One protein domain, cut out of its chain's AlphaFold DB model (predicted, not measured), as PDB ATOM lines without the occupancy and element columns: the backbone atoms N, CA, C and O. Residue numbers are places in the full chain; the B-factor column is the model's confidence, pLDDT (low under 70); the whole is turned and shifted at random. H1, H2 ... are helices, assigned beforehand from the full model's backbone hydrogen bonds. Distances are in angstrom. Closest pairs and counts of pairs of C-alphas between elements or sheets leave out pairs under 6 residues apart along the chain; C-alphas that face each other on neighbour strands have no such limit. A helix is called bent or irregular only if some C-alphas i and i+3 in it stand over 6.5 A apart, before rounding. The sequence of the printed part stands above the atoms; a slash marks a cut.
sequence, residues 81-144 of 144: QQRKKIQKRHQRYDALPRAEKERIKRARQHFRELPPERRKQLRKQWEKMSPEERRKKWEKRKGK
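AT A GLANCE: This is residues 81 to 144 of the 144 residues of an uncharacterized protein of Cellvibrionales bacterium (UniProt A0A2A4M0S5). Four helices are strung end to end in an open frame: H1 and H3 come off the two ends of the longest helix, H2, and make corners with it, and H4 folds back from the far end of H3, running nearly the same way as H1 but well away from it. The helices do not close on a shared core; no two of them touch, and the middle between them is empty. The printed part has 64 residues with four named helices, in the order H1, H2, H3, H4, and no named strand, and its class is all helix. It is loose, with a radius of gyration of the C-alphas of 14.1 A, and the C-alphas span 33 by 27 by 26 A along their three main axes.

IN THESE COORDINATES: H1 is residues 81 to 94, 20.2 A from first to last C-alpha. It begins at C-alpha 81, at (52.920, -7.516, -10.902), and ends at C-alpha 94, at (47.055, -26.761, -12.057), with y falling between these two points while z changes little. H2 follows as residues 98 to 113 and is the longest helix, with 16 residues and 22.9 A from first to last C-alpha. C-alpha 98 is at (42.432, -33.911, -16.017) and C-alpha 113 is at (46.424, -27.179, -37.553), and between these two points z falls while x and y rise. H3 is residues 116 to 128, 18.4 A long between its first and last C-alphas. H4 is residues 131 to 140, 14.5 A long in the same sense, and C-alpha 140 stands at (28.302, -20.600, -22.764). Residues 141 to 144 follow H4. No helix is bent or irregular.

HOW THE PARTS SIT: From the first printed residue onward, H1 and H2 are joined by a tight link of 3 residues. They are apart, but only just, with their closest C-alphas 8.2 A from each other. H2 and H3 are joined by a tight link of 2 residues and are close but not clearly touching, with 2 pairs of C-alphas within 8 A. Their closest C-alphas are those of Phe 111 and Arg 119, 7.1 A apart. Their lines stand at a steep tilt of 61 degrees, and they run opposite ways, with their centres 18.1 A apart. H3 and H4, again joined by a tight link of 2 residues, are also close but not clearly touching. Their closest C-alphas are those of Trp 126 and Arg 134, 7.9 A apart. They run opposite ways at a steep tilt of 68 degrees, only just short of about perpendicular, and their centres are 16.8 A apart. H1 is apart from H3 and from H4, and H2 is apart from H4. In the backbones of H1, H3 and H4 every O i to N i+4 pair is within hydrogen-bond range, and in H2 it is 11 of 12.

THE WHOLE: The two C-alphas farthest apart are those of Gln 81 and Pro 115, at 35.3 A, and the first and last printed C-alphas, of Gln 81 and Lys 144, are 34.3 A apart. Residues 81 to 92 of H1 stand free, and so do residues 102 to 110 of H2 and residues 138 to 144, of which 138 to 140 belong to H4. The printed part has no cut and no long link, and it ends at residue 144, the chain's last residue. The mean pLDDT of the printed part is 80.3, and the model's confidence is low, under 70, at residue 89 and at residues 142 to 144.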
ATOM      1  N   GLN A  81      54.359  -7.384 -10.677       78.06
ATOM      2  CA  GLN A  81      52.920  -7.516 -10.902       78.06
ATOM      3  C   GLN A  81      52.592  -8.438 -12.090       78.06
ATOM      4  O   GLN A  81      51.626  -9.209 -12.042       78.06
ATOM      5  N   GLN A  82      53.385  -8.384 -13.164       72.69
ATOM      6  CA  GLN A  82      53.228  -9.267 -14.321       72.69
ATOM      7  C   GLN A  82      53.566 -10.715 -13.957       72.69
ATOM      8  O   GLN A  82      52.777 -11.610 -14.281       72.69
ATOM      9  N   ARG A  83      54.657 -10.938 -13.215       74.56
ATOM     10  CA  ARG A  83      55.041 -12.261 -12.698       74.56
ATOM     11  C   ARG A  83      53.939 -12.856 -11.817       74.56
ATOM     12  O   ARG A  83      53.459 -13.956 -12.093       74.56
ATOM     13  N   LYS A  84      53.406 -12.079 -10.864       77.31
ATOM     14  CA  LYS A  84      52.281 -12.488  -9.995       77.31
ATOM     15  C   LYS A  84      51.039 -12.900 -10.792       77.31
ATOM     16  O   LYS A  84      50.345 -13.860 -10.452       77.31
ATOM     17  N   LYS A  85      50.743 -12.201 -11.889       73.62
ATOM     18  CA  LYS A  85      49.614 -12.535 -12.772       73.62
ATOM     19  C   LYS A  85      49.829 -13.849 -13.528       73.62
ATOM     20  O   LYS A  85      48.859 -14.585 -13.728       73.62
ATOM     21  N   ILE A  86      51.057 -14.130 -13.959       73.25
ATOM     22  CA  ILE A  86      51.414 -15.397 -14.610       73.25
ATOM     23  C   ILE A  86      51.300 -16.541 -13.602       73.25
ATOM     24  O   ILE A  86      50.597 -17.511 -13.880       73.25
ATOM     25  N   GLN A  87      51.860 -16.374 -12.404       73.75
ATOM     26  CA  GLN A  87      51.767 -17.353 -11.322       73.75
ATOM     27  C   GLN A  87      50.310 -17.681 -10.968       73.75
ATOM     28  O   GLN A  87      49.917 -18.843 -10.960       73.75
ATOM     29  N   LYS A  88      49.452 -16.666 -10.791       76.56
ATOM     30  CA  LYS A  88      48.019 -16.874 -10.510       76.56
ATOM     31  C   LYS A  88      47.297 -17.627 -11.632       76.56
ATOM     32  O   LYS A  88      46.345 -18.364 -11.384       76.56
ATOM     33  N   ARG A  89      47.708 -17.434 -12.888       69.75
ATOM     34  CA  ARG A  89      47.165 -18.193 -14.022       69.75
ATOM     35  C   ARG A  89      47.626 -19.647 -13.991       69.75
ATOM     36  O   ARG A  89      46.812 -20.512 -14.292       69.75
ATOM     37  N   HIS A  90      48.886 -19.886 -13.643       73.56
ATOM     38  CA  HIS A  90      49.442 -21.226 -13.491       73.56
ATOM     39  C   HIS A  90      48.753 -21.989 -12.354       73.56
ATOM     40  O   HIS A  90      48.252 -23.080 -12.557       73.56
ATOM     41  N   GLN A  91      48.556 -21.371 -11.194       76.25
ATOM     42  CA  GLN A  91      47.826 -22.011 -10.094       76.25
ATOM     43  C   GLN A  91      46.398 -22.420 -10.496       76.25
ATOM     44  O   GLN A  91      45.956 -23.533 -10.229       76.25
ATOM     45  N   ARG A  92      45.683 -21.545 -11.218       76.12
ATOM     46  CA  ARG A  92      44.353 -21.873 -11.767       76.12
ATOM     47  C   ARG A  92      44.396 -22.996 -12.793       76.12
ATOM     48  O   ARG A  92      43.415 -23.712 -12.921       76.12
ATOM     49  N   TYR A  93      45.481 -23.089 -13.555       74.06
ATOM     50  CA  TYR A  93      45.727 -24.159 -14.507       74.06
ATOM     51  C   TYR A  93      45.867 -25.509 -13.809       74.06
ATOM     52  O   TYR A  93      45.214 -26.484 -14.189       74.06
ATOM     53  N   ASP A  94      46.718 -25.547 -12.788       78.94
ATOM     54  CA  ASP A  94      47.055 -26.761 -12.057       78.94
ATOM     55  C   ASP A  94      45.846 -27.322 -11.324       78.94
ATOM     56  O   ASP A  94      45.650 -28.537 -11.333       78.94
ATOM     57  N   ALA A  95      44.996 -26.438 -10.804       83.94
ATOM     58  CA  ALA A  95      43.748 -26.785 -10.139       83.94
ATOM     59  C   ALA A  95      42.664 -27.366 -11.074       83.94
ATOM     60  O   ALA A  95      41.628 -27.810 -10.589       83.94
ATOM     61  N   LEU A  96      42.847 -27.364 -12.404       81.31
ATOM     62  CA  LEU A  96      41.849 -27.941 -13.315       81.31
ATOM     63  C   LEU A  96      41.857 -29.482 -13.287       81.31
ATOM     64  O   LEU A  96      42.936 -30.086 -13.297       81.31
ATOM     65  N   PRO A  97      40.680 -30.135 -13.379       89.19
ATOM     66  CA  PRO A  97      40.580 -31.582 -13.559       89.19
ATOM     67  C   PRO A  97      41.272 -32.067 -14.838       89.19
ATOM     68  O   PRO A  97      41.348 -31.343 -15.834       89.19
ATOM     69  N   ARG A  98      41.719 -33.330 -14.862       86.19
ATOM     70  CA  ARG A  98      42.432 -33.911 -16.017       86.19
ATOM     71  C   ARG A  98      41.630 -33.844 -17.323       86.19
ATOM     72  O   ARG A  98      42.200 -33.538 -18.363       86.19
ATOM     73  N   ALA A  99      40.317 -34.071 -17.280       85.31
ATOM     74  CA  ALA A  99      39.458 -34.006 -18.466       85.31
ATOM     75  C   ALA A  99      39.445 -32.603 -19.100       85.31
ATOM     76  O   ALA A  99      39.611 -32.451 -20.313       85.31
ATOM     77  N   GLU A 100      39.341 -31.566 -18.267       80.38
ATOM     78  CA  GLU A 100      39.464 -30.177 -18.706       80.38
ATOM     79  C   GLU A 100      40.884 -29.894 -19.205       80.38
ATOM     80  O   GLU A 100      41.080 -29.173 -20.195       80.38
ATOM     81  N   LYS A 101      41.873 -30.545 -18.569       81.19
ATOM     82  CA  LYS A 101      43.249 -30.484 -19.029       81.19
ATOM     83  C   LYS A 101      43.452 -31.081 -20.428       81.19
ATOM     84  O   LYS A 101      44.227 -30.568 -21.218       81.19
ATOM     85  N   GLU A 102      42.734 -32.125 -20.802       85.88
ATOM     86  CA  GLU A 102      42.835 -32.678 -22.157       85.88
ATOM     87  C   GLU A 102      42.023 -31.868 -23.172       85.88
ATOM     88  O   GLU A 102      42.456 -31.651 -24.309       85.88
ATOM     89  N   ARG A 103      40.869 -31.335 -22.760       81.38
ATOM     90  CA  ARG A 103      39.995 -30.538 -23.631       81.38
ATOM     91  C   ARG A 103      40.720 -29.342 -24.227       81.38
ATOM     92  O   ARG A 103      40.658 -29.106 -25.435       81.38
ATOM     93  N   ILE A 104      41.426 -28.583 -23.398       81.00
ATOM     94  CA  ILE A 104      42.117 -27.399 -23.897       81.00
ATOM     95  C   ILE A 104      43.326 -27.820 -24.789       81.00
ATOM     96  O   ILE A 104      43.784 -27.025 -25.610       81.00
ATOM     97  N   LYS A 105      43.846 -29.065 -24.677       82.62
ATOM     98  CA  LYS A 105      45.086 -29.524 -25.342       82.62
ATOM     99  C   LYS A 105      44.730 -29.813 -26.779       82.62
ATOM    100  O   LYS A 105      45.352 -29.271 -27.688       82.62
ATOM    101  N   ARG A 106      43.627 -30.545 -26.943       82.75
ATOM    102  CA  ARG A 106      42.942 -30.755 -28.215       82.75
ATOM    103  C   ARG A 106      42.557 -29.433 -28.872       82.75
ATOM    104  O   ARG A 106      42.875 -29.220 -30.033       82.75
ATOM    105  N   ALA A 107      41.965 -28.496 -28.124       80.12
ATOM    106  CA  ALA A 107      41.609 -27.187 -28.679       80.12
ATOM    107  C   ALA A 107      42.836 -26.412 -29.197       80.12
ATOM    108  O   ALA A 107      42.773 -25.769 -30.244       80.12
ATOM    109  N   ARG A 108      43.965 -26.481 -28.480       81.31
ATOM    110  CA  ARG A 108      45.226 -25.868 -28.913       81.31
ATOM    111  C   ARG A 108      45.798 -26.551 -30.150       81.31
ATOM    112  O   ARG A 108      46.289 -25.852 -31.029       81.31
ATOM    113  N   GLN A 109      45.779 -27.878 -30.185       84.00
ATOM    114  CA  GLN A 109      46.250 -28.655 -31.323       84.00
ATOM    115  C   GLN A 109      45.451 -28.298 -32.579       84.00
ATOM    116  O   GLN A 109      46.039 -27.818 -33.542       84.00
ATOM    117  N   HIS A 110      44.122 -28.359 -32.500       79.81
ATOM    118  CA  HIS A 110      43.246 -27.985 -33.605       79.81
ATOM    119  C   HIS A 110      43.509 -26.554 -34.091       79.81
ATOM    120  O   HIS A 110      43.633 -26.302 -35.282       79.81
ATOM    121  N   PHE A 111      43.695 -25.600 -33.170       80.00
ATOM    122  CA  PHE A 111      44.035 -24.227 -33.548       80.00
ATOM    123  C   PHE A 111      45.374 -24.114 -34.297       80.00
ATOM    124  O   PHE A 111      45.510 -23.235 -35.144       80.00
ATOM    125  N   ARG A 112      46.371 -24.952 -33.981       81.31
ATOM    126  CA  ARG A 112      47.673 -24.961 -34.673       81.31
ATOM    127  C   ARG A 112      47.580 -25.554 -36.075       81.31
ATOM    128  O   ARG A 112      48.314 -25.094 -36.940       81.31
ATOM    129  N   GLU A 113      46.688 -26.518 -36.269       87.38
ATOM    130  CA  GLU A 113      46.424 -27.179 -37.553       87.38
ATOM    131  C   GLU A 113      45.669 -26.267 -38.537       87.38
ATOM    132  O   GLU A 113      45.711 -26.489 -39.743       87.38
ATOM    133  N   LEU A 114      45.012 -25.204 -38.055       85.50
ATOM    134  CA  LEU A 114      44.313 -24.258 -38.925       85.50
ATOM    135  C   LEU A 114      45.269 -23.506 -39.877       85.50
ATOM    136  O   LEU A 114      46.334 -23.036 -39.442       85.50
ATOM    137  N   PRO A 115      44.836 -23.238 -41.129       94.31
ATOM    138  CA  PRO A 115      45.567 -22.379 -42.054       94.31
ATOM    139  C   PRO A 115      45.925 -21.020 -41.427       94.31
ATOM    140  O   PRO A 115      45.147 -20.481 -40.625       94.31
ATOM    141  N   PRO A 116      47.095 -20.439 -41.747       87.75
ATOM    142  CA  PRO A 116      47.549 -19.175 -41.159       87.75
ATOM    143  C   PRO A 116      46.537 -18.027 -41.319       87.75
ATOM    144  O   PRO A 116      46.338 -17.248 -40.382       87.75
ATOM    145  N   GLU A 117      45.822 -17.968 -42.438       89.56
ATOM    146  CA  GLU A 117      44.785 -16.973 -42.734       89.56
ATOM    147  C   GLU A 117      43.613 -17.124 -41.765       89.56
ATOM    148  O   GLU A 117      43.157 -16.144 -41.166       89.56
ATOM    149  N   ARG A 118      43.172 -18.367 -41.536       81.19
ATOM    150  CA  ARG A 118      42.112 -18.687 -40.573       81.19
ATOM    151  C   ARG A 118      42.536 -18.340 -39.151       81.19
ATOM    152  O   ARG A 118      41.772 -17.705 -38.424       81.19
ATOM    153  N   ARG A 119      43.776 -18.654 -38.761       84.12
ATOM    154  CA  ARG A 119      44.325 -18.255 -37.452       84.12
ATOM    155  C   ARG A 119      44.331 -16.733 -37.281       84.12
ATOM    156  O   ARG A 119      43.937 -16.235 -36.225       84.12
ATOM    157  N   LYS A 120      44.729 -15.985 -38.317       85.88
ATOM    158  CA  LYS A 120      44.738 -14.511 -38.319       85.88
ATOM    159  C   LYS A 120      43.325 -13.935 -38.209       85.88
ATOM    160  O   LYS A 120      43.118 -13.009 -37.427       85.88
ATOM    161  N   GLN A 121      42.354 -14.492 -38.934       85.19
ATOM    162  CA  GLN A 121      40.943 -14.100 -38.847       85.19
ATOM    163  C   GLN A 121      40.384 -14.312 -37.434       85.19
ATOM    164  O   GLN A 121      39.855 -13.373 -36.842       85.19
ATOM    165  N   LEU A 122      40.576 -15.503 -36.857       83.94
ATOM    166  CA  LEU A 122      40.125 -15.822 -35.498       83.94
ATOM    167  C   LEU A 122      40.760 -14.904 -34.450       83.94
ATOM    168  O   LEU A 122      40.089 -14.459 -33.519       83.94
ATOM    169  N   ARG A 123      42.047 -14.583 -34.612       82.31
ATOM    170  CA  ARG A 123      42.747 -13.647 -33.728       82.31
ATOM    171  C   ARG A 123      42.187 -12.227 -33.837       82.31
ATOM    172  O   ARG A 123      41.919 -11.627 -32.804       82.31
ATOM    173  N   LYS A 124      41.937 -11.723 -35.051       84.69
ATOM    174  CA  LYS A 124      41.294 -10.412 -35.258       84.69
ATOM    175  C   LYS A 124      39.898 -10.365 -34.639       84.69
ATOM    176  O   LYS A 124      39.555  -9.390 -33.982       84.69
ATOM    177  N   GLN A 125      39.097 -11.416 -34.826       81.31
ATOM    178  CA  GLN A 125      37.779 -11.519 -34.198       81.31
ATOM    179  C   GLN A 125      37.893 -11.477 -32.672       81.31
ATOM    180  O   GLN A 125      37.149 -10.751 -32.026       81.31
ATOM    181  N   TRP A 126      38.846 -12.212 -32.096       81.81
ATOM    182  CA  TRP A 126      39.088 -12.196 -30.654       81.81
ATOM    183  C   TRP A 126      39.501 -10.814 -30.141       81.81
ATOM    184  O   TRP A 126      38.969 -10.356 -29.132       81.81
ATOM    185  N   GLU A 127      40.430 -10.148 -30.832       82.25
ATOM    186  CA  GLU A 127      40.919  -8.805 -30.489       82.25
ATOM    187  C   GLU A 127      39.793  -7.762 -30.527       82.25
ATOM    188  O   GLU A 127      39.737  -6.925 -29.630       82.25
ATOM    189  N   LYS A 128      38.861  -7.874 -31.488       85.94
ATOM    190  CA  LYS A 128      37.674  -7.011 -31.597       85.94
ATOM    191  C   LYS A 128      36.622  -7.246 -30.507       85.94
ATOM    192  O   LYS A 128      35.888  -6.318 -30.199       85.94
ATOM    193  N   MET A 129      36.537  -8.451 -29.934       82.94
ATOM    194  CA  MET A 129      35.551  -8.739 -28.883       82.94
ATOM    195  C   MET A 129      35.860  -7.966 -27.602       82.94
ATOM    196  O   MET A 129      37.008  -7.957 -27.141       82.94
ATOM    197  N   SER A 130      34.824  -7.420 -26.971       89.06
ATOM    198  CA  SER A 130      34.933  -6.799 -25.654       89.06
ATOM    199  C   SER A 130      35.236  -7.848 -24.567       89.06
ATOM    200  O   SER A 130      34.954  -9.043 -24.730       89.06
ATOM    201  N   PRO A 131      35.811  -7.449 -23.417       81.75
ATOM    202  CA  PRO A 131      36.038  -8.365 -22.299       81.75
ATOM    203  C   PRO A 131      34.762  -9.073 -21.817       81.75
ATOM    204  O   PRO A 131      34.823 -10.235 -21.406       81.75
ATOM    205  N   GLU A 132      33.613  -8.399 -21.889       85.75
ATOM    206  CA  GLU A 132      32.322  -8.966 -21.495       85.75
ATOM    207  C   GLU A 132      31.825 -10.011 -22.491       85.75
ATOM    208  O   GLU A 132      31.393 -11.092 -22.089       85.75
ATOM    209  N   GLU A 133      31.954  -9.742 -23.790       83.75
ATOM    210  CA  GLU A 133      31.614 -10.701 -24.845       83.75
ATOM    211  C   GLU A 133      32.468 -11.965 -24.744       83.75
ATOM    212  O   GLU A 133      31.960 -13.087 -24.849       83.75
ATOM    213  N   ARG A 134      33.768 -11.802 -24.461       82.62
ATOM    214  CA  ARG A 134      34.666 -12.932 -24.196       82.62
ATOM    215  C   ARG A 134      34.166 -13.739 -22.999       82.62
ATOM    216  O   ARG A 134      34.108 -14.964 -23.100       82.62
ATOM    217  N   ARG A 135      33.783 -13.086 -21.893       79.25
ATOM    218  CA  ARG A 135      33.260 -13.756 -20.687       79.25
ATOM    219  C   ARG A 135      31.990 -14.553 -20.993       79.25
ATOM    220  O   ARG A 135      31.977 -15.753 -20.728       79.25
ATOM    221  N   LYS A 136      31.002 -13.944 -21.655       85.69
ATOM    222  CA  LYS A 136      29.758 -14.620 -22.075       85.69
ATOM    223  C   LYS A 136      30.039 -15.843 -22.953       85.69
ATOM    224  O   LYS A 136      29.472 -16.916 -22.753       85.69
ATOM    225  N   LYS A 137      30.978 -15.725 -23.901       80.69
ATOM    226  CA  LYS A 137      31.385 -16.844 -24.768       80.69
ATOM    227  C   LYS A 137      32.049 -17.981 -23.982       80.69
ATOM    228  O   LYS A 137      31.868 -19.146 -24.332       80.69
ATOM    229  N   TRP A 138      32.812 -17.666 -22.936       74.38
ATOM    230  CA  TRP A 138      33.384 -18.663 -22.028       74.38
ATOM    231  C   TRP A 138      32.332 -19.343 -21.156       74.38
ATOM    232  O   TRP A 138      32.395 -20.558 -20.999       74.38
ATOM    233  N   GLU A 139      31.375 -18.588 -20.622       79.38
ATOM    234  CA  GLU A 139      30.271 -19.111 -19.807       79.38
ATOM    235  C   GLU A 139      29.413 -20.087 -20.615       79.38
ATOM    236  O   GLU A 139      29.226 -21.231 -20.200       79.38
ATOM    237  N   LYS A 140      29.036 -19.714 -21.844       78.88
ATOM    238  CA  LYS A 140      28.302 -20.600 -22.764       78.88
ATOM    239  C   LYS A 140      29.044 -21.909 -23.067       78.88
ATOM    240  O   LYS A 140      28.416 -22.931 -23.306       78.88
ATOM    241  N   ARG A 141      30.381 -21.891 -23.068       71.50
ATOM    242  CA  ARG A 141      31.227 -23.079 -23.293       71.50
ATOM    243  C   ARG A 141      31.432 -23.954 -22.055       71.50
ATOM    244  O   ARG A 141      32.048 -25.004 -22.201       71.50
ATOM    245  N   LYS A 142      31.047 -23.488 -20.865       67.31
ATOM    246  CA  LYS A 142      31.117 -24.263 -19.617       67.31
ATOM    247  C   LYS A 142      29.812 -24.992 -19.310       67.31
ATOM    248  O   LYS A 142      29.864 -26.024 -18.661       67.31
ATOM    249  N   GLY A 143      28.676 -24.447 -19.748       63.66
ATOM    250  CA  GLY A 143      27.350 -25.039 -19.537       63.66
ATOM    251  C   GLY A 143      26.930 -26.068 -20.592       63.66
ATOM    252  O   GLY A 143      25.745 -26.358 -20.696       63.66
ATOM    253  N   LYS A 144      27.862 -26.554 -21.414       50.94
ATOM    254  CA  LYS A 144      27.631 -27.516 -22.493       50.94
ATOM    255  C   LYS A 144      28.705 -28.588 -22.424       50.94
ATOM    256  O   LYS A 144      28.365 -29.758 -22.671       50.94
TER     257      LYS A 144